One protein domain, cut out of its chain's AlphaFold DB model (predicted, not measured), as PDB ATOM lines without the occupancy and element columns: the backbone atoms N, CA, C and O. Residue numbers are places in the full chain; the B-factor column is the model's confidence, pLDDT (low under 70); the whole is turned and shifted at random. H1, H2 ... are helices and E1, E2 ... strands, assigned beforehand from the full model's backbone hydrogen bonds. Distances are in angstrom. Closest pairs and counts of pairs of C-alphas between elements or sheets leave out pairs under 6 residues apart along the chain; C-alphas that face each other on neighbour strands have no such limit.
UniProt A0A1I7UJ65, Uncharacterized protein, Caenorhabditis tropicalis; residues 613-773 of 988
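What this domain is: This is residues 613 to 773 of the 988 residues of an uncharacterized protein of Caenorhabditis tropicalis (UniProt A0A1I7UJ65). This is a rod of helices, with three long ones, H1, H5 and H9, and shorter ones: H1 lies in the middle, crossed by H5 near its later end and by H9 near its earlier end, while at one end of the rod the shorter H4, H7 and H8 stand side by side in a row with H3 close by. At the opposite end H5 leads through E1 into H6, and residues 763 to 773, the last turn of H9 and the tail, stick out. The printed part has 161 residues with nine named helices and one named strand, in the order H1 H2 H3 H4 H5 E1 H6 H7 H8 H9, and is mostly helix. It is only just loose, close to compact, with a radius of gyration of the C-alphas of 18.6 A and spans of 69 by 28 by 26 A.

How they stand to each other: Start at the hub H1, residues 613 to 632, which has a kink of 28 degrees near residue 620. It touches H2, residues 634 to 641, only at the corner, and only just, with 3 pairs of C-alphas within 8 A; the closest are Ala 630 and Phe 636, 6.2 A. H2 is a hub too. With residues 626 to 632 alone H1 touches H5, residues 668 to 686, about perpendicular at 88 degrees; the closest C-alphas, Leu 627 and Gly 681, are 4.2 A apart. H9, residues 747 to 766, touches H1 at a steep tilt of 68 degrees, only just short of perpendicular, opposite ways, with the C-alphas of Leu 617 and Gly 754 closest at 4.2 A. H8, residues 731 to 737, touches H2 at the C-alphas of Val 635 and Asp 733, 6.0 A. H7, residues 714 to 724, makes a helical hairpin with H8, at a shallow tilt of 19 degrees, with the C-alphas of Ser 718 and Ser 734 closest at 5.5 A. H4, residues 657 to 665, touches H7 at the C-alphas of Leu 662 and Ile 717, 6.3 A. H3, residues 643 to 652, is near H7. H6, residues 692 to 700, only just touches H9, with 3 pairs of C-alphas within 8 A, the closest being Val 700 and Lys 755 at 6.4 A. E1, residues 688 to 690, pairs with no named strand. Every O i to N i+4 pair is within hydrogen-bond range in H2, H3, H4, H5, H6 and H8, against 12 of 16 in H1, 6 of 7 in H7 and 13 of 16 in H9.

Where its parts are: Find C-alpha 613 at (-48.650, 286.443, 10.018); from there H1 runs 28.7 A to C-alpha 632. H5 begins at C-alpha 668, (-44.552, 278.744, -23.083), and runs 27.6 A. H9 runs 27.8 A to C-alpha 766 at (-42.677, 301.053, 15.774).

The domain as a whole: The two C-alphas farthest apart, those of Pro 654 and Asp 773, are 70.0 A apart. The printed part has no cut, and the link from H6 to H7, residues 701 to 713, is long. Mean pLDDT of the printed part is 85.1; residues 707 to 708 and 770 to 773 are under 70.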
ATOM      1  N   THR A 613     -48.793 285.010  10.327       74.81
ATOM      2  CA  THR A 613     -48.650 286.443  10.018       74.81
ATOM      3  C   THR A 613     -47.377 286.709   9.214       74.81
ATOM      4  O   THR A 613     -47.436 287.443   8.231       74.81
ATOM      5  N   SER A 614     -46.233 286.096   9.545       78.81
ATOM      6  CA  SER A 614     -45.025 286.263   8.720       78.81
ATOM      7  C   SER A 614     -45.229 285.679   7.319       78.81
ATOM      8  O   SER A 614     -44.938 286.350   6.332       78.81
ATOM      9  N   ARG A 615     -45.841 284.491   7.219       83.12
ATOM     10  CA  ARG A 615     -46.082 283.779   5.956       83.12
ATOM     11  C   ARG A 615     -46.785 284.626   4.894       83.12
ATOM     12  O   ARG A 615     -46.239 284.788   3.808       83.12
ATOM     13  N   LYS A 616     -47.936 285.231   5.214       84.88
ATOM     14  CA  LYS A 616     -48.686 286.071   4.256       84.88
ATOM     15  C   LYS A 616     -47.915 287.315   3.809       84.88
ATOM     16  O   LYS A 616     -48.161 287.822   2.717       84.88
ATOM     17  N   LEU A 617     -47.007 287.830   4.643       88.00
ATOM     18  CA  LEU A 617     -46.085 288.882   4.226       88.00
ATOM     19  C   LEU A 617     -44.985 288.317   3.314       88.00
ATOM     20  O   LEU A 617     -44.724 288.896   2.267       88.00
ATOM     21  N   ASN A 618     -44.364 287.200   3.686       87.62
ATOM     22  CA  ASN A 618     -43.233 286.612   2.967       87.62
ATOM     23  C   ASN A 618     -43.619 286.151   1.556       87.62
ATOM     24  O   ASN A 618     -42.932 286.513   0.608       87.62
ATOM     25  N   GLU A 619     -44.764 285.481   1.392       86.62
ATOM     26  CA  GLU A 619     -45.320 285.112   0.076       86.62
ATOM     27  C   GLU A 619     -45.492 286.354  -0.834       86.62
ATOM     28  O   GLU A 619     -45.248 286.298  -2.038       86.62
ATOM     29  N   ALA A 620     -45.843 287.518  -0.270       88.19
ATOM     30  CA  ALA A 620     -45.950 288.777  -1.014       88.19
ATOM     31  C   ALA A 620     -44.601 289.486  -1.235       88.19
ATOM     32  O   ALA A 620     -44.434 290.178  -2.239       88.19
ATOM     33  N   ILE A 621     -43.638 289.327  -0.321       90.69
ATOM     34  CA  ILE A 621     -42.258 289.799  -0.493       90.69
ATOM     35  C   ILE A 621     -41.600 289.043  -1.648       90.69
ATOM     36  O   ILE A 621     -41.000 289.689  -2.502       90.69
ATOM     37  N   HIS A 622     -41.755 287.717  -1.730       88.50
ATOM     38  CA  HIS A 622     -41.092 286.880  -2.740       88.50
ATOM     39  C   HIS A 622     -41.417 287.294  -4.176       88.50
ATOM     40  O   HIS A 622     -40.521 287.281  -5.015       88.50
ATOM     41  N   ILE A 623     -42.628 287.791  -4.447       89.81
ATOM     42  CA  ILE A 623     -42.990 288.403  -5.740       89.81
ATOM     43  C   ILE A 623     -42.066 289.592  -6.062       89.81
ATOM     44  O   ILE A 623     -41.503 289.679  -7.155       89.81
ATOM     45  N   PHE A 624     -41.860 290.501  -5.104       91.12
ATOM     46  CA  PHE A 624     -40.955 291.641  -5.265       91.12
ATOM     47  C   PHE A 624     -39.477 291.220  -5.334       91.12
ATOM     48  O   PHE A 624     -38.716 291.816  -6.097       91.12
ATOM     49  N   VAL A 625     -39.062 290.190  -4.587       89.50
ATOM     50  CA  VAL A 625     -37.694 289.634  -4.633       89.50
ATOM     51  C   VAL A 625     -37.410 288.981  -5.982       89.50
ATOM     52  O   VAL A 625     -36.340 289.208  -6.549       89.50
ATOM     53  N   GLY A 626     -38.368 288.232  -6.531       89.00
ATOM     54  CA  GLY A 626     -38.281 287.622  -7.854       89.00
ATOM     55  C   GLY A 626     -38.137 288.672  -8.945       89.00
ATOM     56  O   GLY A 626     -37.195 288.605  -9.730       89.00
ATOM     57  N   LEU A 627     -38.971 289.717  -8.917       91.75
ATOM     58  CA  LEU A 627     -38.848 290.875  -9.811       91.75
ATOM     59  C   LEU A 627     -37.494 291.600  -9.655       91.75
ATOM     60  O   LEU A 627     -36.839 291.902 -10.654       91.75
ATOM     61  N   LYS A 628     -37.016 291.829  -8.419       92.06
ATOM     62  CA  LYS A 628     -35.688 292.427  -8.164       92.06
ATOM     63  C   LYS A 628     -34.569 291.576  -8.761       92.06
ATOM     64  O   LYS A 628     -33.646 292.120  -9.369       92.06
ATOM     65  N   SER A 629     -34.650 290.262  -8.577       89.12
ATOM     66  CA  SER A 629     -33.645 289.291  -9.016       89.12
ATOM     67  C   SER A 629     -33.626 289.167 -10.536       89.12
ATOM     68  O   SER A 629     -32.559 289.285 -11.134       89.12
ATOM     69  N   ALA A 630     -34.795 289.007 -11.163       89.81
ATOM     70  CA  ALA A 630     -34.964 288.915 -12.611       89.81
ATOM     71  C   ALA A 630     -34.337 290.113 -13.343       89.81
ATOM     72  O   ALA A 630     -33.582 289.940 -14.296       89.81
ATOM     73  N   ALA A 631     -34.571 291.327 -12.844       89.81
ATOM     74  CA  ALA A 631     -34.000 292.541 -13.419       89.81
ATOM     75  C   ALA A 631     -32.507 292.752 -13.105       89.81
ATOM     76  O   ALA A 631     -31.788 293.354 -13.904       89.81
ATOM     77  N   SER A 632     -32.032 292.276 -11.947       86.38
ATOM     78  CA  SER A 632     -30.651 292.492 -11.483       86.38
ATOM     79  C   SER A 632     -29.655 291.411 -11.923       86.38
ATOM     80  O   SER A 632     -28.463 291.595 -11.690       86.38
ATOM     81  N   SER A 633     -30.107 290.294 -12.505       92.19
ATOM     82  CA  SER A 633     -29.265 289.140 -12.859       92.19
ATOM     83  C   SER A 633     -28.918 289.115 -14.357       92.19
ATOM     84  O   SER A 633     -29.797 288.834 -15.177       92.19
ATOM     85  N   PRO A 634     -27.645 289.337 -14.753       92.75
ATOM     86  CA  PRO A 634     -27.212 289.167 -16.144       92.75
ATOM     87  C   PRO A 634     -27.389 287.723 -16.631       92.75
ATOM     88  O   PRO A 634     -27.784 287.495 -17.772       92.75
ATOM     89  N   VAL A 635     -27.171 286.751 -15.738       93.62
ATOM     90  CA  VAL A 635     -27.347 285.316 -16.005       93.62
ATOM     91  C   VAL A 635     -28.789 284.998 -16.405       93.62
ATOM     92  O   VAL A 635     -29.016 284.218 -17.325       93.62
ATOM     93  N   PHE A 636     -29.774 285.634 -15.766       94.44
ATOM     94  CA  PHE A 636     -31.185 285.422 -16.093       94.44
ATOM     95  C   PHE A 636     -31.600 286.063 -17.421       94.44
ATOM     96  O   PHE A 636     -32.351 285.455 -18.182       94.44
ATOM     97  N   LYS A 637     -31.069 287.246 -17.746       93.62
ATOM     98  CA  LYS A 637     -31.262 287.862 -19.071       93.62
ATOM     99  C   LYS A 637     -30.701 286.962 -20.172       93.62
ATOM    100  O   LYS A 637     -31.434 286.579 -21.080       93.62
ATOM    101  N   LYS A 638     -29.466 286.487 -19.988       94.62
ATOM    102  CA  LYS A 638     -28.823 285.486 -20.848       94.62
ATOM    103  C   LYS A 638     -29.639 284.187 -20.939       94.62
ATOM    104  O   LYS A 638     -29.759 283.627 -22.019       94.62
ATOM    105  N   PHE A 639     -30.268 283.724 -19.856       94.88
ATOM    106  CA  PHE A 639     -31.155 282.550 -19.874       94.88
ATOM    107  C   PHE A 639     -32.412 282.761 -20.744       94.88
ATOM    108  O   PHE A 639     -32.794 281.884 -21.522       94.88
ATOM    109  N   ILE A 640     -33.020 283.950 -20.684       94.56
ATOM    110  CA  ILE A 640     -34.130 284.339 -21.569       94.56
ATOM    111  C   ILE A 640     -33.661 284.430 -23.032       94.56
ATOM    112  O   ILE A 640     -34.352 283.943 -23.926       94.56
ATOM    113  N   GLU A 641     -32.494 285.020 -23.285       94.94
ATOM    114  CA  GLU A 641     -31.896 285.142 -24.624       94.94
ATOM    115  C   GLU A 641     -31.547 283.775 -25.231       94.94
ATOM    116  O   GLU A 641     -31.785 283.547 -26.414       94.94
ATOM    117  N   GLN A 642     -31.048 282.836 -24.420       95.38
ATOM    118  CA  GLN A 642     -30.705 281.470 -24.831       95.38
ATOM    119  C   GLN A 642     -31.918 280.532 -24.959       95.38
ATOM    120  O   GLN A 642     -31.743 279.389 -25.377       95.38
ATOM    121  N   THR A 643     -33.144 280.983 -24.664       94.38
ATOM    122  CA  THR A 643     -34.361 280.151 -24.778       94.38
ATOM    123  C   THR A 643     -34.496 279.427 -26.136       94.38
ATOM    124  O   THR A 643     -34.769 278.230 -26.105       94.38
ATOM    125  N   PRO A 644     -34.237 280.044 -27.313       94.06
ATOM    126  CA  PRO A 644     -34.302 279.336 -28.599       94.06
ATOM    127  C   PRO A 644     -33.247 278.229 -28.750       94.06
ATOM    128  O   PRO A 644     -33.530 277.185 -29.332       94.06
ATOM    129  N   ASN A 645     -32.047 278.428 -28.197       92.94
ATOM    130  CA  ASN A 645     -30.969 277.433 -28.228       92.94
ATOM    131  C   ASN A 645     -31.260 276.269 -27.269       92.94
ATOM    132  O   ASN A 645     -30.946 275.122 -27.574       92.94
ATOM    133  N   ILE A 646     -31.897 276.564 -26.131       94.12
ATOM    134  CA  ILE A 646     -32.400 275.567 -25.182       94.12
ATOM    135  C   ILE A 646     -33.530 274.746 -25.820       94.12
ATOM    136  O   ILE A 646     -33.492 273.521 -25.754       94.12
ATOM    137  N   ASP A 647     -34.488 275.385 -26.495       93.38
ATOM    138  CA  ASP A 647     -35.574 274.695 -27.204       93.38
ATOM    139  C   ASP A 647     -35.045 273.794 -28.332       93.38
ATOM    140  O   ASP A 647     -35.443 272.632 -28.438       93.38
ATOM    141  N   ALA A 648     -34.093 274.293 -29.129       92.88
ATOM    142  CA  ALA A 648     -33.416 273.501 -30.154       92.88
ATOM    143  C   ALA A 648     -32.693 272.289 -29.539       92.88
ATOM    144  O   ALA A 648     -32.899 271.163 -29.990       92.88
ATOM    145  N   PHE A 649     -31.925 272.489 -28.464       92.56
ATOM    146  CA  PHE A 649     -31.258 271.407 -27.738       92.56
ATOM    147  C   PHE A 649     -32.253 270.350 -27.225       92.56
ATOM    148  O   PHE A 649     -32.088 269.166 -27.524       92.56
ATOM    149  N   ILE A 650     -33.329 270.758 -26.540       90.75
ATOM    150  CA  ILE A 650     -34.356 269.837 -26.022       90.75
ATOM    151  C   ILE A 650     -35.013 269.042 -27.162       90.75
ATOM    152  O   ILE A 650     -35.292 267.855 -26.991       90.75
ATOM    153  N   SER A 651     -35.214 269.648 -28.339       88.94
ATOM    154  CA  SER A 651     -35.762 268.939 -29.504       88.94
ATOM    155  C   SER A 651     -34.850 267.817 -30.030       88.94
ATOM    156  O   SER A 651     -35.359 266.826 -30.547       88.94
ATOM    157  N   THR A 652     -33.528 267.929 -29.841       87.75
ATOM    158  CA  THR A 652     -32.543 266.906 -30.249       87.75
ATOM    159  C   THR A 652     -32.330 265.784 -29.230       87.75
ATOM    160  O   THR A 652     -31.699 264.781 -29.558       87.75
ATOM    161  N   LEU A 653     -32.850 265.914 -28.003       83.00
ATOM    162  CA  LEU A 653     -32.725 264.869 -26.986       83.00
ATOM    163  C   LEU A 653     -33.577 263.633 -27.335       83.00
ATOM    164  O   LEU A 653     -34.710 263.793 -27.803       83.00
ATOM    165  N   PRO A 654     -33.104 262.404 -27.047       78.31
ATOM    166  CA  PRO A 654     -33.937 261.205 -27.122       78.31
ATOM    167  C   PRO A 654     -35.074 261.267 -26.092       78.31
ATOM    168  O   PRO A 654     -34.963 261.944 -25.068       78.31
ATOM    169  N   ASP A 655     -36.173 260.558 -26.345       78.12
ATOM    170  CA  ASP A 655     -37.322 260.572 -25.437       78.12
ATOM    171  C   ASP A 655     -37.015 259.847 -24.120       78.12
ATOM    172  O   ASP A 655     -36.768 258.642 -24.081       78.12
ATOM    173  N   SER A 656     -37.034 260.614 -23.029       73.81
ATOM    174  CA  SER A 656     -36.759 260.155 -21.670       73.81
ATOM    175  C   SER A 656     -37.699 260.836 -20.661       73.81
ATOM    176  O   SER A 656     -38.260 261.898 -20.966       73.81
ATOM    177  N   PRO A 657     -37.873 260.280 -19.445       73.88
ATOM    178  CA  PRO A 657     -38.652 260.924 -18.387       73.88
ATOM    179  C   PRO A 657     -38.175 262.351 -18.074       73.88
ATOM    180  O   PRO A 657     -38.992 263.253 -17.910       73.88
ATOM    181  N   GLU A 658     -36.859 262.569 -18.063       70.44
ATOM    182  CA  GLU A 658     -36.225 263.859 -17.779       70.44
ATOM    183  C   GLU A 658     -36.527 264.897 -18.875       70.44
ATOM    184  O   GLU A 658     -36.793 266.057 -18.561       70.44
ATOM    185  N   LYS A 659     -36.566 264.488 -20.154       82.00
ATOM    186  CA  LYS A 659     -36.993 265.350 -21.273       82.00
ATOM    187  C   LYS A 659     -38.463 265.764 -21.130       82.00
ATOM    188  O   LYS A 659     -38.790 266.930 -21.337       82.00
ATOM    189  N   ILE A 660     -39.344 264.830 -20.759       83.06
ATOM    190  CA  ILE A 660     -40.783 265.084 -20.567       83.06
ATOM    191  C   ILE A 660     -41.015 266.032 -19.376       83.06
ATOM    192  O   ILE A 660     -41.807 266.974 -19.472       83.06
ATOM    193  N   GLU A 661     -40.293 265.833 -18.270       82.12
ATOM    194  CA  GLU A 661     -40.352 266.712 -17.099       82.12
ATOM    195  C   GLU A 661     -39.827 268.120 -17.428       82.12
ATOM    196  O   GLU A 661     -40.501 269.113 -17.145       82.12
ATOM    197  N   LEU A 662     -38.686 268.225 -18.117       87.00
ATOM    198  CA  LEU A 662     -38.127 269.505 -18.557       87.00
ATOM    199  C   LEU A 662     -39.060 270.251 -19.524       87.00
ATOM    200  O   LEU A 662     -39.253 271.452 -19.353       87.00
ATOM    201  N   LEU A 663     -39.691 269.568 -20.487       89.44
ATOM    202  CA  LEU A 663     -40.702 270.165 -21.376       89.44
ATOM    203  C   LEU A 663     -41.937 270.669 -20.610       89.44
ATOM    204  O   LEU A 663     -42.495 271.711 -20.952       89.44
ATOM    205  N   THR A 664     -42.340 269.960 -19.553       89.75
ATOM    206  CA  THR A 664     -43.457 270.368 -18.688       89.75
ATOM    207  C   THR A 664     -43.115 271.642 -17.908       89.75
ATOM    208  O   THR A 664     -43.932 272.563 -17.836       89.75
ATOM    209  N   LEU A 665     -41.896 271.738 -17.368       89.31
ATOM    210  CA  LEU A 665     -41.430 272.891 -16.588       89.31
ATOM    211  C   LEU A 665     -41.075 274.105 -17.468       89.31
ATOM    212  O   LEU A 665     -41.427 275.240 -17.139       89.31
ATOM    213  N   PHE A 666     -40.412 273.889 -18.606       93.00
ATOM    214  CA  PHE A 666     -39.917 274.927 -19.522       93.00
ATOM    215  C   PHE A 666     -40.913 275.245 -20.653       93.00
ATOM    216  O   PHE A 666     -40.549 275.424 -21.813       93.00
ATOM    217  N   ASN A 667     -42.200 275.317 -20.317       91.81
ATOM    218  CA  ASN A 667     -43.273 275.583 -21.273       91.81
ATOM    219  C   ASN A 667     -43.411 277.085 -21.636       91.81
ATOM    220  O   ASN A 667     -42.784 277.973 -21.052       91.81
ATOM    221  N   ASP A 668     -44.289 277.386 -22.591       92.19
ATOM    222  CA  ASP A 668     -44.552 278.744 -23.083       92.19
ATOM    223  C   ASP A 668     -45.062 279.737 -22.026       92.19
ATOM    224  O   ASP A 668     -44.747 280.928 -22.109       92.19
ATOM    225  N   ALA A 669     -45.837 279.289 -21.036       90.50
ATOM    226  CA  ALA A 669     -46.282 280.146 -19.937       90.50
ATOM    227  C   ALA A 669     -45.106 280.497 -19.015       90.50
ATOM    228  O   ALA A 669     -44.967 281.660 -18.627       90.50
ATOM    229  N   THR A 670     -44.202 279.546 -18.755       92.12
ATOM    230  CA  THR A 670     -42.937 279.784 -18.044       92.12
ATOM    231  C   THR A 670     -42.075 280.803 -18.796       92.12
ATOM    232  O   THR A 670     -41.664 281.813 -18.222       92.12
ATOM    233  N   LYS A 671     -41.876 280.621 -20.110       93.56
ATOM    234  CA  LYS A 671     -41.108 281.547 -20.973       93.56
ATOM    235  C   LYS A 671     -41.697 282.962 -21.006       93.56
ATOM    236  O   LYS A 671     -40.952 283.943 -20.927       93.56
ATOM    237  N   LYS A 672     -43.027 283.087 -21.096       92.00
ATOM    238  CA  LYS A 672     -43.742 284.375 -21.019       92.00
ATOM    239  C   LYS A 672     -43.576 285.021 -19.640       92.00
ATOM    240  O   LYS A 672     -43.250 286.204 -19.572       92.00
ATOM    241  N   SER A 673     -43.701 284.240 -18.567       92.06
ATOM    242  CA  SER A 673     -43.556 284.715 -17.185       92.06
ATOM    243  C   SER A 673     -42.127 285.187 -16.884       92.06
ATOM    244  O   SER A 673     -41.963 286.226 -16.250       92.06
ATOM    245  N   MET A 674     -41.090 284.523 -17.415       93.38
ATOM    246  CA  MET A 674     -39.698 284.994 -17.311       93.38
ATOM    247  C   MET A 674     -39.491 286.356 -17.994       93.38
ATOM    248  O   MET A 674     -38.924 287.275 -17.399       93.38
ATOM    249  N   LYS A 675     -39.986 286.512 -19.231       92.06
ATOM    250  CA  LYS A 675     -39.893 287.768 -19.999       92.06
ATOM    251  C   LYS A 675     -40.648 288.913 -19.318       92.06
ATOM    252  O   LYS A 675     -40.122 290.023 -19.224       92.06
ATOM    253  N   TRP A 676     -41.843 288.631 -18.794       92.38
ATOM    254  CA  TRP A 676     -42.617 289.558 -17.968       92.38
ATOM    255  C   TRP A 676     -41.845 289.964 -16.702       92.38
ATOM    256  O   TRP A 676     -41.663 291.157 -16.461       92.38
ATOM    257  N   ALA A 677     -41.311 288.998 -15.948       92.38
ATOM    258  CA  ALA A 677     -40.616 289.251 -14.687       92.38
ATOM    259  C   ALA A 677     -39.349 290.100 -14.870       92.38
ATOM    260  O   ALA A 677     -39.095 290.996 -14.065       92.38
ATOM    261  N   SER A 678     -38.591 289.869 -15.947       91.88
ATOM    262  CA  SER A 678     -37.436 290.704 -16.300       91.88
ATOM    263  C   SER A 678     -37.861 292.153 -16.558       91.88
ATOM    264  O   SER A 678     -37.377 293.060 -15.885       91.88
ATOM    265  N   LYS A 679     -38.812 292.382 -17.480       90.81
ATOM    266  CA  LYS A 679     -39.260 293.734 -17.856       90.81
ATOM    267  C   LYS A 679     -39.896 294.486 -16.680       90.81
ATOM    268  O   LYS A 679     -39.483 295.595 -16.352       90.81
ATOM    269  N   THR A 680     -40.899 293.890 -16.036       91.25
ATOM    270  CA  THR A 680     -41.607 294.512 -14.907       91.25
ATOM    271  C   THR A 680     -40.679 294.705 -13.707       91.25
ATOM    272  O   THR A 680     -40.824 295.677 -12.967       91.25
ATOM    273  N   GLY A 681     -39.676 293.838 -13.541       91.19
ATOM    274  CA  GLY A 681     -38.612 294.023 -12.564       91.19
ATOM    275  C   GLY A 681     -37.769 295.270 -12.835       91.19
ATOM    276  O   GLY A 681     -37.528 296.033 -11.904       91.19
ATOM    277  N   GLU A 682     -37.351 295.518 -14.081       91.12
ATOM    278  CA  GLU A 682     -36.534 296.689 -14.439       91.12
ATOM    279  C   GLU A 682     -37.276 298.000 -14.179       91.12
ATOM    280  O   GLU A 682     -36.754 298.882 -13.486       91.12
ATOM    281  N   GLU A 683     -38.520 298.085 -14.659       90.06
ATOM    282  CA  GLU A 683     -39.426 299.209 -14.409       90.06
ATOM    283  C   GLU A 683     -39.597 299.465 -12.902       90.06
ATOM    284  O   GLU A 683     -39.593 300.615 -12.456       90.06
ATOM    285  N   LEU A 684     -39.693 298.400 -12.097       91.06
ATOM    286  CA  LEU A 684     -39.873 298.480 -10.651       91.06
ATOM    287  C   LEU A 684     -38.606 298.910  -9.896       91.06
ATOM    288  O   LEU A 684     -38.685 299.780  -9.026       91.06
ATOM    289  N   ILE A 685     -37.446 298.304 -10.177       91.62
ATOM    290  CA  ILE A 685     -36.230 298.550  -9.382       91.62
ATOM    291  C   ILE A 685     -35.639 299.937  -9.625       91.62
ATOM    292  O   ILE A 685     -35.058 300.503  -8.696       91.62
ATOM    293  N   GLN A 686     -35.801 300.484 -10.834       89.75
ATOM    294  CA  GLN A 686     -35.336 301.827 -11.196       89.75
ATOM    295  C   GLN A 686     -36.265 302.929 -10.664       89.75
ATOM    296  O   GLN A 686     -35.830 304.066 -10.451       89.75
ATOM    297  N   LYS A 687     -37.541 302.604 -10.420       90.44
ATOM    298  CA  LYS A 687     -38.550 303.560  -9.966       90.44
ATOM    299  C   LYS A 687     -38.181 304.193  -8.630       90.44
ATOM    300  O   LYS A 687     -37.750 303.525  -7.691       90.44
ATOM    301  N   GLN A 688     -38.388 305.504  -8.561       91.25
ATOM    302  CA  GLN A 688     -38.128 306.318  -7.381       91.25
ATOM    303  C   GLN A 688     -39.389 306.436  -6.520       91.25
ATOM    304  O   GLN A 688     -40.443 306.858  -6.995       91.25
ATOM    305  N   PHE A 689     -39.243 306.118  -5.241       88.81
ATOM    306  CA  PHE A 689     -40.247 306.246  -4.187       88.81
ATOM    307  C   PHE A 689     -39.717 307.194  -3.095       88.81
ATOM    308  O   PHE A 689     -38.577 307.652  -3.162       88.81
ATOM    309  N   THR A 690     -40.513 307.500  -2.072       85.69
ATOM    310  CA  THR A 690     -40.004 308.104  -0.824       85.69
ATOM    311  C   THR A 690     -39.100 307.119  -0.065       85.69
ATOM    312  O   THR A 690     -39.174 305.912  -0.278       85.69
ATOM    313  N   SER A 691     -38.224 307.606   0.817       80.44
ATOM    314  CA  SER A 691     -37.469 306.751   1.746       80.44
ATOM    315  C   SER A 691     -38.338 306.228   2.899       80.44
ATOM    316  O   SER A 691     -39.342 306.844   3.261       80.44
ATOM    317  N   GLY A 692     -37.907 305.142   3.543       81.38
ATOM    318  CA  GLY A 692     -38.499 304.657   4.791       81.38
ATOM    319  C   GLY A 692     -39.914 304.092   4.669       81.38
ATOM    320  O   GLY A 692     -40.287 303.503   3.652       81.38
ATOM    321  N   ILE A 693     -40.684 304.215   5.752       83.75
ATOM    322  CA  ILE A 693     -41.973 303.529   5.953       83.75
ATOM    323  C   ILE A 693     -42.972 303.860   4.835       83.75
ATOM    324  O   ILE A 693     -43.604 302.957   4.285       83.75
ATOM    325  N   ASP A 694     -43.086 305.133   4.451       83.44
ATOM    326  CA  ASP A 694     -43.991 305.548   3.371       83.44
ATOM    327  C   ASP A 694     -43.487 305.146   1.980       83.44
ATOM    328  O   ASP A 694     -44.297 304.901   1.083       83.44
ATOM    329  N   GLY A 695     -42.172 304.968   1.826       86.50
ATOM    330  CA  GLY A 695     -41.566 304.329   0.661       86.50
ATOM    331  C   GLY A 695     -42.042 302.894   0.496       86.50
ATOM    332  O   GLY A 695     -42.613 302.543  -0.535       86.50
ATOM    333  N   ILE A 696     -41.891 302.079   1.546       87.12
ATOM    334  CA  ILE A 696     -42.358 300.686   1.566       87.12
ATOM    335  C   ILE A 696     -43.879 300.600   1.353       87.12
ATOM    336  O   ILE A 696     -44.341 299.800   0.536       87.12
ATOM    337  N   ARG A 697     -44.672 301.459   2.012       85.88
ATOM    338  CA  ARG A 697     -46.126 301.549   1.776       85.88
ATOM    339  C   ARG A 697     -46.448 301.862   0.314       85.88
ATOM    340  O   ARG A 697     -47.392 301.284  -0.215       85.88
ATOM    341  N   SER A 698     -45.695 302.754  -0.330       86.50
ATOM    342  CA  SER A 698     -45.904 303.146  -1.732       86.50
ATOM    343  C   SER A 698     -45.452 302.071  -2.724       86.50
ATOM    344  O   SER A 698     -46.127 301.860  -3.728       86.50
ATOM    345  N   LEU A 699     -44.370 301.347  -2.421       89.19
ATOM    346  CA  LEU A 699     -43.902 300.186  -3.181       89.19
ATOM    347  C   LEU A 699     -44.956 299.069  -3.183       89.19
ATOM    348  O   LEU A 699     -45.379 298.624  -4.244       89.19
ATOM    349  N   VAL A 700     -45.457 298.677  -2.009       84.25
ATOM    350  CA  VAL A 700     -46.461 297.600  -1.871       84.25
ATOM    351  C   VAL A 700     -47.870 298.041  -2.312       84.25
ATOM    352  O   VAL A 700     -48.760 297.217  -2.517       84.25
ATOM    353  N   LYS A 701     -48.091 299.348  -2.507       82.69
ATOM    354  CA  LYS A 701     -49.296 299.915  -3.143       82.69
ATOM    355  C   LYS A 701     -49.122 300.162  -4.651       82.69
ATOM    356  O   LYS A 701     -50.077 300.618  -5.278       82.69
ATOM    357  N   HIS A 702     -47.963 299.873  -5.246       84.75
ATOM    358  CA  HIS A 702     -47.755 300.066  -6.680       84.75
ATOM    359  C   HIS A 702     -48.549 299.021  -7.494       84.75
ATOM    360  O   HIS A 702     -48.412 297.828  -7.224       84.75
ATOM    361  N   PRO A 703     -49.374 299.425  -8.483       80.25
ATOM    362  CA  PRO A 703     -50.060 298.475  -9.357       80.25
ATOM    363  C   PRO A 703     -49.075 297.641 -10.185       80.25
ATOM    364  O   PRO A 703     -48.420 298.163 -11.085       80.25
ATOM    365  N   LEU A 704     -49.033 296.338  -9.903       83.19
ATOM    366  CA  LEU A 704     -48.430 295.313 -10.750       83.19
ATOM    367  C   LEU A 704     -49.550 294.571 -11.487       83.19
ATOM    368  O   LEU A 704     -50.495 294.096 -10.858       83.19
ATOM    369  N   GLN A 705     -49.452 294.463 -12.812       78.94
ATOM    370  CA  GLN A 705     -50.367 293.645 -13.611       78.94
ATOM    371  C   GLN A 705     -49.912 292.181 -13.542       78.94
ATOM    372  O   GLN A 705     -49.089 291.741 -14.342       78.94
ATOM    373  N   ILE A 706     -50.417 291.461 -12.533       75.62
ATOM    374  CA  ILE A 706     -50.211 290.020 -12.334       75.62
ATOM    375  C   ILE A 706     -51.563 289.325 -12.474       75.62
ATOM    376  O   ILE A 706     -52.347 289.291 -11.523       75.62
ATOM    377  N   ASP A 707     -51.823 288.762 -13.647       64.56
ATOM    378  CA  ASP A 707     -52.949 287.861 -13.883       64.56
ATOM    379  C   ASP A 707     -52.422 286.564 -14.502       64.56
ATOM    380  O   ASP A 707     -51.532 286.610 -15.347       64.56
ATOM    381  N   GLY A 708     -52.906 285.416 -14.031       62.75
ATOM    382  CA  GLY A 708     -52.576 284.078 -14.551       62.75
ATOM    383  C   GLY A 708     -51.104 283.611 -14.578       62.75
ATOM    384  O   GLY A 708     -50.883 282.447 -14.903       62.75
ATOM    385  N   ASN A 709     -50.107 284.453 -14.266       80.50
ATOM    386  CA  ASN A 709     -48.678 284.104 -14.356       80.50
ATOM    387  C   ASN A 709     -48.331 282.835 -13.555       80.50
ATOM    388  O   ASN A 709     -48.810 282.653 -12.435       80.50
ATOM    389  N   VAL A 710     -47.473 281.981 -14.121       87.00
ATOM    390  CA  VAL A 710     -47.077 280.701 -13.508       87.00
ATOM    391  C   VAL A 710     -45.857 280.854 -12.600       87.00
ATOM    392  O   VAL A 710     -45.034 281.751 -12.793       87.00
ATOM    393  N   ASP A 711     -45.727 279.945 -11.634       86.12
ATOM    394  CA  ASP A 711     -44.511 279.804 -10.834       86.12
ATOM    395  C   ASP A 711     -43.365 279.271 -11.710       86.12
ATOM    396  O   ASP A 711     -43.555 278.379 -12.538       86.12
ATOM    397  N   ILE A 712     -42.169 279.840 -11.553       87.88
ATOM    398  CA  ILE A 712     -41.018 279.558 -12.419       87.88
ATOM    399  C   ILE A 712     -39.986 278.756 -11.631       87.88
ATOM    400  O   ILE A 712     -39.160 279.307 -10.901       87.88
ATOM    401  N   GLU A 713     -39.996 277.438 -11.816       85.94
ATOM    402  CA  GLU A 713     -39.111 276.502 -11.117       85.94
ATOM    403  C   GLU A 713     -37.671 276.488 -11.676       85.94
ATOM    404  O   GLU A 713     -37.135 275.437 -12.038       85.94
ATOM    405  N   LEU A 714     -37.010 277.655 -11.728       86.62
ATOM    406  CA  LEU A 714     -35.645 277.794 -12.257       86.62
ATOM    407  C   LEU A 714     -34.672 276.767 -11.672       86.62
ATOM    408  O   LEU A 714     -33.827 276.267 -12.407       86.62
ATOM    409  N   ARG A 715     -34.807 276.407 -10.390       83.06
ATOM    410  CA  ARG A 715     -33.958 275.405  -9.728       83.06
ATOM    411  C   ARG A 715     -34.063 274.003 -10.342       83.06
ATOM    412  O   ARG A 715     -33.045 273.326 -10.414       83.06
ATOM    413  N   ARG A 716     -35.244 273.551 -10.781       81.31
ATOM    414  CA  ARG A 716     -35.385 272.256 -11.479       81.31
ATOM    415  C   ARG A 716     -34.996 272.386 -12.949       81.31
ATOM    416  O   ARG A 716     -34.223 271.572 -13.435       81.31
ATOM    417  N   ILE A 717     -35.439 273.455 -13.616       89.19
ATOM    418  CA  ILE A 717     -35.143 273.721 -15.034       89.19
ATOM    419  C   ILE A 717     -33.627 273.792 -15.291       89.19
ATOM    420  O   ILE A 717     -33.117 273.094 -16.163       89.19
ATOM    421  N   SER A 718     -32.892 274.608 -14.528       88.19
ATOM    422  CA  SER A 718     -31.439 274.780 -14.693       88.19
ATOM    423  C   SER A 718     -30.659 273.493 -14.415       88.19
ATOM    424  O   SER A 718     -29.797 273.138 -15.215       88.19
ATOM    425  N   ARG A 719     -31.024 272.741 -13.366       77.25
ATOM    426  CA  ARG A 719     -30.431 271.428 -13.067       77.25
ATOM    427  C   ARG A 719     -30.651 270.427 -14.194       77.25
ATOM    428  O   ARG A 719     -29.670 269.900 -14.698       77.25
ATOM    429  N   PHE A 720     -31.885 270.245 -14.675       82.31
ATOM    430  CA  PHE A 720     -32.141 269.353 -15.813       82.31
ATOM    431  C   PHE A 720     -31.342 269.748 -17.059       82.31
ATOM    432  O   PHE A 720     -30.818 268.874 -17.738       82.31
ATOM    433  N   LEU A 721     -31.182 271.042 -17.345       86.81
ATOM    434  CA  LEU A 721     -30.344 271.500 -18.457       86.81
ATOM    435  C   LEU A 721     -28.854 271.162 -18.245       86.81
ATOM    436  O   LEU A 721     -28.215 270.641 -19.156       86.81
ATOM    437  N   VAL A 722     -28.310 271.382 -17.044       82.31
ATOM    438  CA  VAL A 722     -26.913 271.059 -16.679       82.31
ATOM    439  C   VAL A 722     -26.633 269.551 -16.640       82.31
ATOM    440  O   VAL A 722     -25.521 269.124 -16.975       82.31
ATOM    441  N   ASP A 723     -27.626 268.760 -16.237       75.62
ATOM    442  CA  ASP A 723     -27.574 267.301 -16.146       75.62
ATOM    443  C   ASP A 723     -27.769 266.647 -17.526       75.62
ATOM    444  O   ASP A 723     -27.156 265.626 -17.815       75.62
ATOM    445  N   LEU A 724     -28.575 267.227 -18.422       79.19
ATOM    446  CA  LEU A 724     -28.739 266.728 -19.798       79.19
ATOM    447  C   LEU A 724     -27.606 267.180 -20.739       79.19
ATOM    448  O   LEU A 724     -27.477 266.639 -21.834       79.19
ATOM    449  N   GLY A 725     -26.767 268.135 -20.321       77.38
ATOM    450  CA  GLY A 725     -25.629 268.632 -21.106       77.38
ATOM    451  C   GLY A 725     -25.972 269.780 -22.062       77.38
ATOM    452  O   GLY A 725     -25.332 269.923 -23.103       77.38
ATOM    453  N   ALA A 726     -26.972 270.598 -21.724       86.25
ATOM    454  CA  ALA A 726     -27.353 271.775 -22.496       86.25
ATOM    455  C   ALA A 726     -26.192 272.785 -22.633       86.25
ATOM    456  O   ALA A 726     -25.397 272.945 -21.702       86.25
ATOM    457  N   PRO A 727     -26.123 273.555 -23.738       81.06
ATOM    458  CA  PRO A 727     -25.084 274.574 -23.932       81.06
ATOM    459  C   PRO A 727     -25.186 275.754 -22.945       81.06
ATOM    460  O   PRO A 727     -24.225 276.505 -22.770       81.06
ATOM    461  N   PHE A 728     -26.346 275.937 -22.306       88.38
ATOM    462  CA  PHE A 728     -26.583 276.933 -21.265       88.38
ATOM    463  C   PHE A 728     -27.716 276.459 -20.328       88.38
ATOM    464  O   PHE A 728     -28.689 275.892 -20.832       88.38
ATOM    465  N   PRO A 729     -27.657 276.705 -19.001       88.25
ATOM    466  CA  PRO A 729     -26.608 277.404 -18.249       88.25
ATOM    467  C   PRO A 729     -25.344 276.556 -18.029       88.25
ATOM    468  O   PRO A 729     -25.415 275.331 -17.970       88.25
ATOM    469  N   LYS A 730     -24.177 277.198 -17.848       83.62
ATOM    470  CA  LYS A 730     -23.011 276.520 -17.246       83.62
ATOM    471  C   LYS A 730     -23.283 276.255 -15.755       83.62
ATOM    472  O   LYS A 730     -24.187 276.848 -15.173       83.62
ATOM    473  N   LYS A 731     -22.472 275.423 -15.092       76.44
ATOM    474  CA  LYS A 731     -22.650 275.097 -13.659       76.44
ATOM    475  C   LYS A 731     -22.687 276.336 -12.747       76.44
ATOM    476  O   LYS A 731     -23.507 276.406 -11.838       76.44
ATOM    477  N   GLU A 732     -21.828 277.319 -13.008       78.81
ATOM    478  CA  GLU A 732     -21.781 278.587 -12.267       78.81
ATOM    479  C   GLU A 732     -23.022 279.456 -12.522       78.81
ATOM    480  O   GLU A 732     -23.630 279.952 -11.575       78.81
ATOM    481  N   ASP A 733     -23.457 279.565 -13.783       86.44
ATOM    482  CA  ASP A 733     -24.714 280.223 -14.163       86.44
ATOM    483  C   ASP A 733     -25.929 279.533 -13.489       86.44
ATOM    484  O   ASP A 733     -26.832 280.198 -12.978       86.44
ATOM    485  N   SER A 734     -25.937 278.195 -13.425       84.62
ATOM    486  CA  SER A 734     -26.975 277.397 -12.754       84.62
ATOM    487  C   SER A 734     -27.057 277.726 -11.269       84.62
ATOM    488  O   SER A 734     -28.133 278.043 -10.775       84.62
ATOM    489  N   ALA A 735     -25.921 277.784 -10.569       79.56
ATOM    490  CA  ALA A 735     -25.884 278.132  -9.149       79.56
ATOM    491  C   ALA A 735     -26.475 279.527  -8.846       79.56
ATOM    492  O   ALA A 735     -26.978 279.743  -7.742       79.56
ATOM    493  N   VAL A 736     -26.462 280.460  -9.809       84.94
ATOM    494  CA  VAL A 736     -27.177 281.746  -9.715       84.94
ATOM    495  C   VAL A 736     -28.683 281.551  -9.930       84.94
ATOM    496  O   VAL A 736     -29.476 281.992  -9.098       84.94
ATOM    497  N   LEU A 737     -29.091 280.865 -11.004       87.38
ATOM    498  CA  LEU A 737     -30.503 280.614 -11.339       87.38
ATOM    499  C   LEU A 737     -31.233 279.791 -10.259       87.38
ATOM    500  O   LEU A 737     -32.390 280.061  -9.948       87.38
ATOM    501  N   GLU A 738     -30.556 278.832  -9.628       81.50
ATOM    502  CA  GLU A 738     -31.088 277.977  -8.560       81.50
ATOM    503  C   GLU A 738     -31.422 278.732  -7.263       81.50
ATOM    504  O   GLU A 738     -32.163 278.208  -6.426       81.50
ATOM    505  N   GLN A 739     -30.890 279.943  -7.076       77.94
ATOM    506  CA  GLN A 739     -31.178 280.827  -5.936       77.94
ATOM    507  C   GLN A 739     -32.285 281.849  -6.243       77.94
ATOM    508  O   GLN A 739     -32.762 282.536  -5.336       77.94
ATOM    509  N   MET A 740     -32.697 281.967  -7.508       85.81
ATOM    510  CA  MET A 740     -33.726 282.907  -7.943       85.81
ATOM    511  C   MET A 740     -35.120 282.313  -7.729       85.81
ATOM    512  O   MET A 740     -35.460 281.259  -8.261       85.81
ATOM    513  N   LEU A 741     -35.930 283.020  -6.947       76.62
ATOM    514  CA  LEU A 741     -37.270 282.607  -6.539       76.62
ATOM    515  C   LEU A 741     -38.293 283.458  -7.284       76.62
ATOM    516  O   LEU A 741     -38.217 284.683  -7.244       76.62
ATOM    517  N   MET A 742     -39.220 282.814  -7.985       85.06
ATOM    518  CA  MET A 742     -40.196 283.473  -8.855       85.06
ATOM    519  C   MET A 742     -41.543 282.760  -8.750       85.06
ATOM    520  O   MET A 742     -41.975 282.035  -9.646       85.06
ATOM    521  N   GLU A 743     -42.169 282.961  -7.597       82.75
ATOM    522  CA  GLU A 743     -43.530 282.534  -7.287       82.75
ATOM    523  C   GLU A 743     -44.479 283.668  -7.705       82.75
ATOM    524  O   GLU A 743     -44.414 284.775  -7.166       82.75
ATOM    525  N   PHE A 744     -45.318 283.420  -8.710       86.50
ATOM    526  CA  PHE A 744     -46.221 284.410  -9.312       86.50
ATOM    527  C   PHE A 744     -47.673 283.919  -9.422       86.50
ATOM    528  O   PHE A 744     -48.573 284.744  -9.632       86.50
ATOM    529  N   ALA A 745     -47.928 282.622  -9.218       84.25
ATOM    530  CA  ALA A 745     -49.264 282.048  -9.230       84.25
ATOM    531  C   ALA A 745     -50.162 282.732  -8.191       84.25
ATOM    532  O   ALA A 745     -49.824 282.875  -7.017       84.25
ATOM    533  N   SER A 746     -51.342 283.181  -8.630       84.31
ATOM    534  CA  SER A 746     -52.281 283.977  -7.819       84.31
ATOM    535  C   SER A 746     -51.707 285.283  -7.232       84.31
ATOM    536  O   SER A 746     -52.314 285.849  -6.322       84.31
ATOM    537  N   GLY A 747     -50.586 285.812  -7.744       84.62
ATOM    538  CA  GLY A 747     -49.823 286.892  -7.100       84.62
ATOM    539  C   GLY A 747     -50.617 288.166  -6.760       84.62
ATOM    540  O   GLY A 747     -50.369 288.783  -5.725       84.62
ATOM    541  N   SER A 748     -51.641 288.526  -7.544       85.50
ATOM    542  CA  SER A 748     -52.562 289.634  -7.213       85.50
ATOM    543  C   SER A 748     -53.360 289.423  -5.914       85.50
ATOM    544  O   SER A 748     -53.679 290.390  -5.216       85.50
ATOM    545  N   VAL A 749     -53.672 288.175  -5.549       87.44
ATOM    546  CA  VAL A 749     -54.279 287.826  -4.252       87.44
ATOM    547  C   VAL A 749     -53.221 287.908  -3.153       87.44
ATOM    548  O   VAL A 749     -53.441 288.576  -2.142       87.44
ATOM    549  N   THR A 750     -52.051 287.314  -3.385       88.56
ATOM    550  CA  THR A 750     -50.923 287.282  -2.444       88.56
ATOM    551  C   THR A 750     -50.496 288.689  -2.013       88.56
ATOM    552  O   THR A 750     -50.477 288.993  -0.819       88.56
ATOM    553  N   LEU A 751     -50.279 289.607  -2.964       87.50
ATOM    554  CA  LEU A 751     -49.952 291.015  -2.688       87.50
ATOM    555  C   LEU A 751     -51.044 291.728  -1.871       87.50
ATOM    556  O   LEU A 751     -50.744 292.512  -0.965       87.50
ATOM    557  N   LYS A 752     -52.321 291.446  -2.154       86.44
ATOM    558  CA  LYS A 752     -53.478 292.031  -1.454       86.44
ATOM    559  C   LYS A 752     -53.573 291.570   0.005       86.44
ATOM    560  O   LYS A 752     -54.037 292.343   0.847       86.44
ATOM    561  N   GLU A 753     -53.134 290.352   0.320       86.31
ATOM    562  CA  GLU A 753     -53.060 289.847   1.697       86.31
ATOM    563  C   GLU A 753     -51.783 290.290   2.422       86.31
ATOM    564  O   GLU A 753     -51.862 290.793   3.549       86.31
ATOM    565  N   GLY A 754     -50.624 290.211   1.766       87.19
ATOM    566  CA  GLY A 754     -49.352 290.671   2.322       87.19
ATOM    567  C   GLY A 754     -49.369 292.152   2.687       87.19
ATOM    568  O   GLY A 754     -48.944 292.513   3.781       87.19
ATOM    569  N   LYS A 755     -49.991 293.008   1.865       85.75
ATOM    570  CA  LYS A 755     -50.206 294.435   2.164       85.75
ATOM    571  C   LYS A 755     -50.925 294.679   3.499       85.75
ATOM    572  O   LYS A 755     -50.475 295.505   4.289       85.75
ATOM    573  N   LYS A 756     -52.026 293.961   3.768       83.25
ATOM    574  CA  LYS A 756     -52.787 294.075   5.035       83.25
ATOM    575  C   LYS A 756     -51.973 293.612   6.244       83.25
ATOM    576  O   LYS A 756     -52.222 294.033   7.370       83.25
ATOM    577  N   THR A 757     -51.048 292.695   6.002       85.44
ATOM    578  CA  THR A 757     -50.217 292.049   7.014       85.44
ATOM    579  C   THR A 757     -48.993 292.911   7.350       85.44
ATOM    580  O   THR A 757     -48.684 293.123   8.520       85.44
ATOM    581  N   LEU A 758     -48.382 293.526   6.333       86.69
ATOM    582  CA  LEU A 758     -47.280 294.482   6.440       86.69
ATOM    583  C   LEU A 758     -47.615 295.686   7.327       86.69
ATOM    584  O   LEU A 758     -46.796 296.087   8.148       86.69
ATOM    585  N   GLU A 759     -48.816 296.255   7.190       82.00
ATOM    586  CA  GLU A 759     -49.230 297.415   7.992       82.00
ATOM    587  C   GLU A 759     -49.282 297.072   9.500       82.00
ATOM    588  O   GLU A 759     -48.892 297.905  10.316       82.00
ATOM    589  N   LYS A 760     -49.617 295.826   9.880       82.69
ATOM    590  CA  LYS A 760     -49.531 295.342  11.276       82.69
ATOM    591  C   LYS A 760     -48.088 295.150  11.750       82.69
ATOM    592  O   LYS A 760     -47.750 295.542  12.862       82.69
ATOM    593  N   ILE A 761     -47.244 294.554  10.909       85.38
ATOM    594  CA  ILE A 761     -45.840 294.250  11.230       85.38
ATOM    595  C   ILE A 761     -45.022 295.541  11.399       85.38
ATOM    596  O   ILE A 761     -44.228 295.652  12.330       85.38
ATOM    597  N   LEU A 762     -45.267 296.556  10.566       84.06
ATOM    598  CA  LEU A 762     -44.654 297.878  10.721       84.06
ATOM    599  C   LEU A 762     -45.091 298.563  12.025       84.06
ATOM    600  O   LEU A 762     -44.243 299.117  12.720       84.06
ATOM    601  N   LEU A 763     -46.378 298.495  12.392       80.81
ATOM    602  CA  LEU A 763     -46.867 299.020  13.677       80.81
ATOM    603  C   LEU A 763     -46.212 298.313  14.875       80.81
ATOM    604  O   LEU A 763     -45.798 298.987  15.815       80.81
ATOM    605  N   TYR A 764     -46.059 296.988  14.812       84.06
ATOM    606  CA  TYR A 764     -45.355 296.207  15.831       84.06
ATOM    607  C   TYR A 764     -43.899 296.667  16.016       84.06
ATOM    608  O   TYR A 764     -43.480 296.915  17.142       84.06
ATOM    609  N   PHE A 765     -43.130 296.865  14.937       84.12
ATOM    610  CA  PHE A 765     -41.753 297.354  15.079       84.12
ATOM    611  C   PHE A 765     -41.671 298.803  15.584       84.12
ATOM    612  O   PHE A 765     -40.764 299.116  16.349       84.12
ATOM    613  N   ILE A 766     -42.619 299.680  15.232       78.75
ATOM    614  CA  ILE A 766     -42.677 301.053  15.774       78.75
ATOM    615  C   ILE A 766     -42.887 301.039  17.301       78.75
ATOM    616  O   ILE A 766     -42.302 301.856  18.007       78.75
ATOM    617  N   GLN A 767     -43.652 300.076  17.829       77.31
ATOM    618  CA  GLN A 767     -43.857 299.883  19.275       77.31
ATOM    619  C   GLN A 767     -42.600 299.392  20.027       77.31
ATOM    620  O   GLN A 767     -42.605 299.369  21.255       77.31
ATOM    621  N   LEU A 768     -41.523 299.028  19.319       76.31
ATOM    622  CA  LEU A 768     -40.228 298.615  19.885       76.31
ATOM    623  C   LEU A 768     -39.155 299.724  19.835       76.31
ATOM    624  O   LEU A 768     -37.977 299.456  20.100       76.31
ATOM    625  N   SER A 769     -39.535 300.949  19.456       73.88
ATOM    626  CA  SER A 769     -38.636 302.106  19.382       73.88
ATOM    627  C   SER A 769     -38.329 302.687  20.767       73.88
ATOM    628  O   SER A 769     -39.231 302.966  21.551       73.88
ATOM    629  N   ASP A 770     -37.059 303.004  21.024       58.81
ATOM    630  CA  ASP A 770     -36.585 303.553  22.306       58.81
ATOM    631  C   ASP A 770     -36.803 305.083  22.436       58.81
ATOM    632  O   ASP A 770     -35.917 305.806  22.904       58.81
ATOM    633  N   LYS A 771     -37.943 305.607  21.963       54.78
ATOM    634  CA  LYS A 771     -38.299 307.037  22.056       54.78
ATOM    635  C   LYS A 771     -39.776 307.238  22.368       54.78
ATOM    636  O   LYS A 771     -40.623 307.006  21.506       54.78
ATOM    637  N   ASP A 772     -40.049 307.810  23.537       43.25
ATOM    638  CA  ASP A 772     -41.395 308.207  23.975       43.25
ATOM    639  C   ASP A 772     -42.063 309.211  23.005       43.25
ATOM    640  O   ASP A 772     -43.276 309.194  22.796       43.25
ATOM    641  N   ASP A 773     -41.255 310.038  22.327       42.44
ATOM    642  CA  ASP A 773     -41.689 311.103  21.407       42.44
ATOM    643  C   ASP A 773     -42.285 310.618  20.062       42.44
ATOM    644  O   ASP A 773     -42.692 311.436  19.233       42.44
TER     645      ASP A 773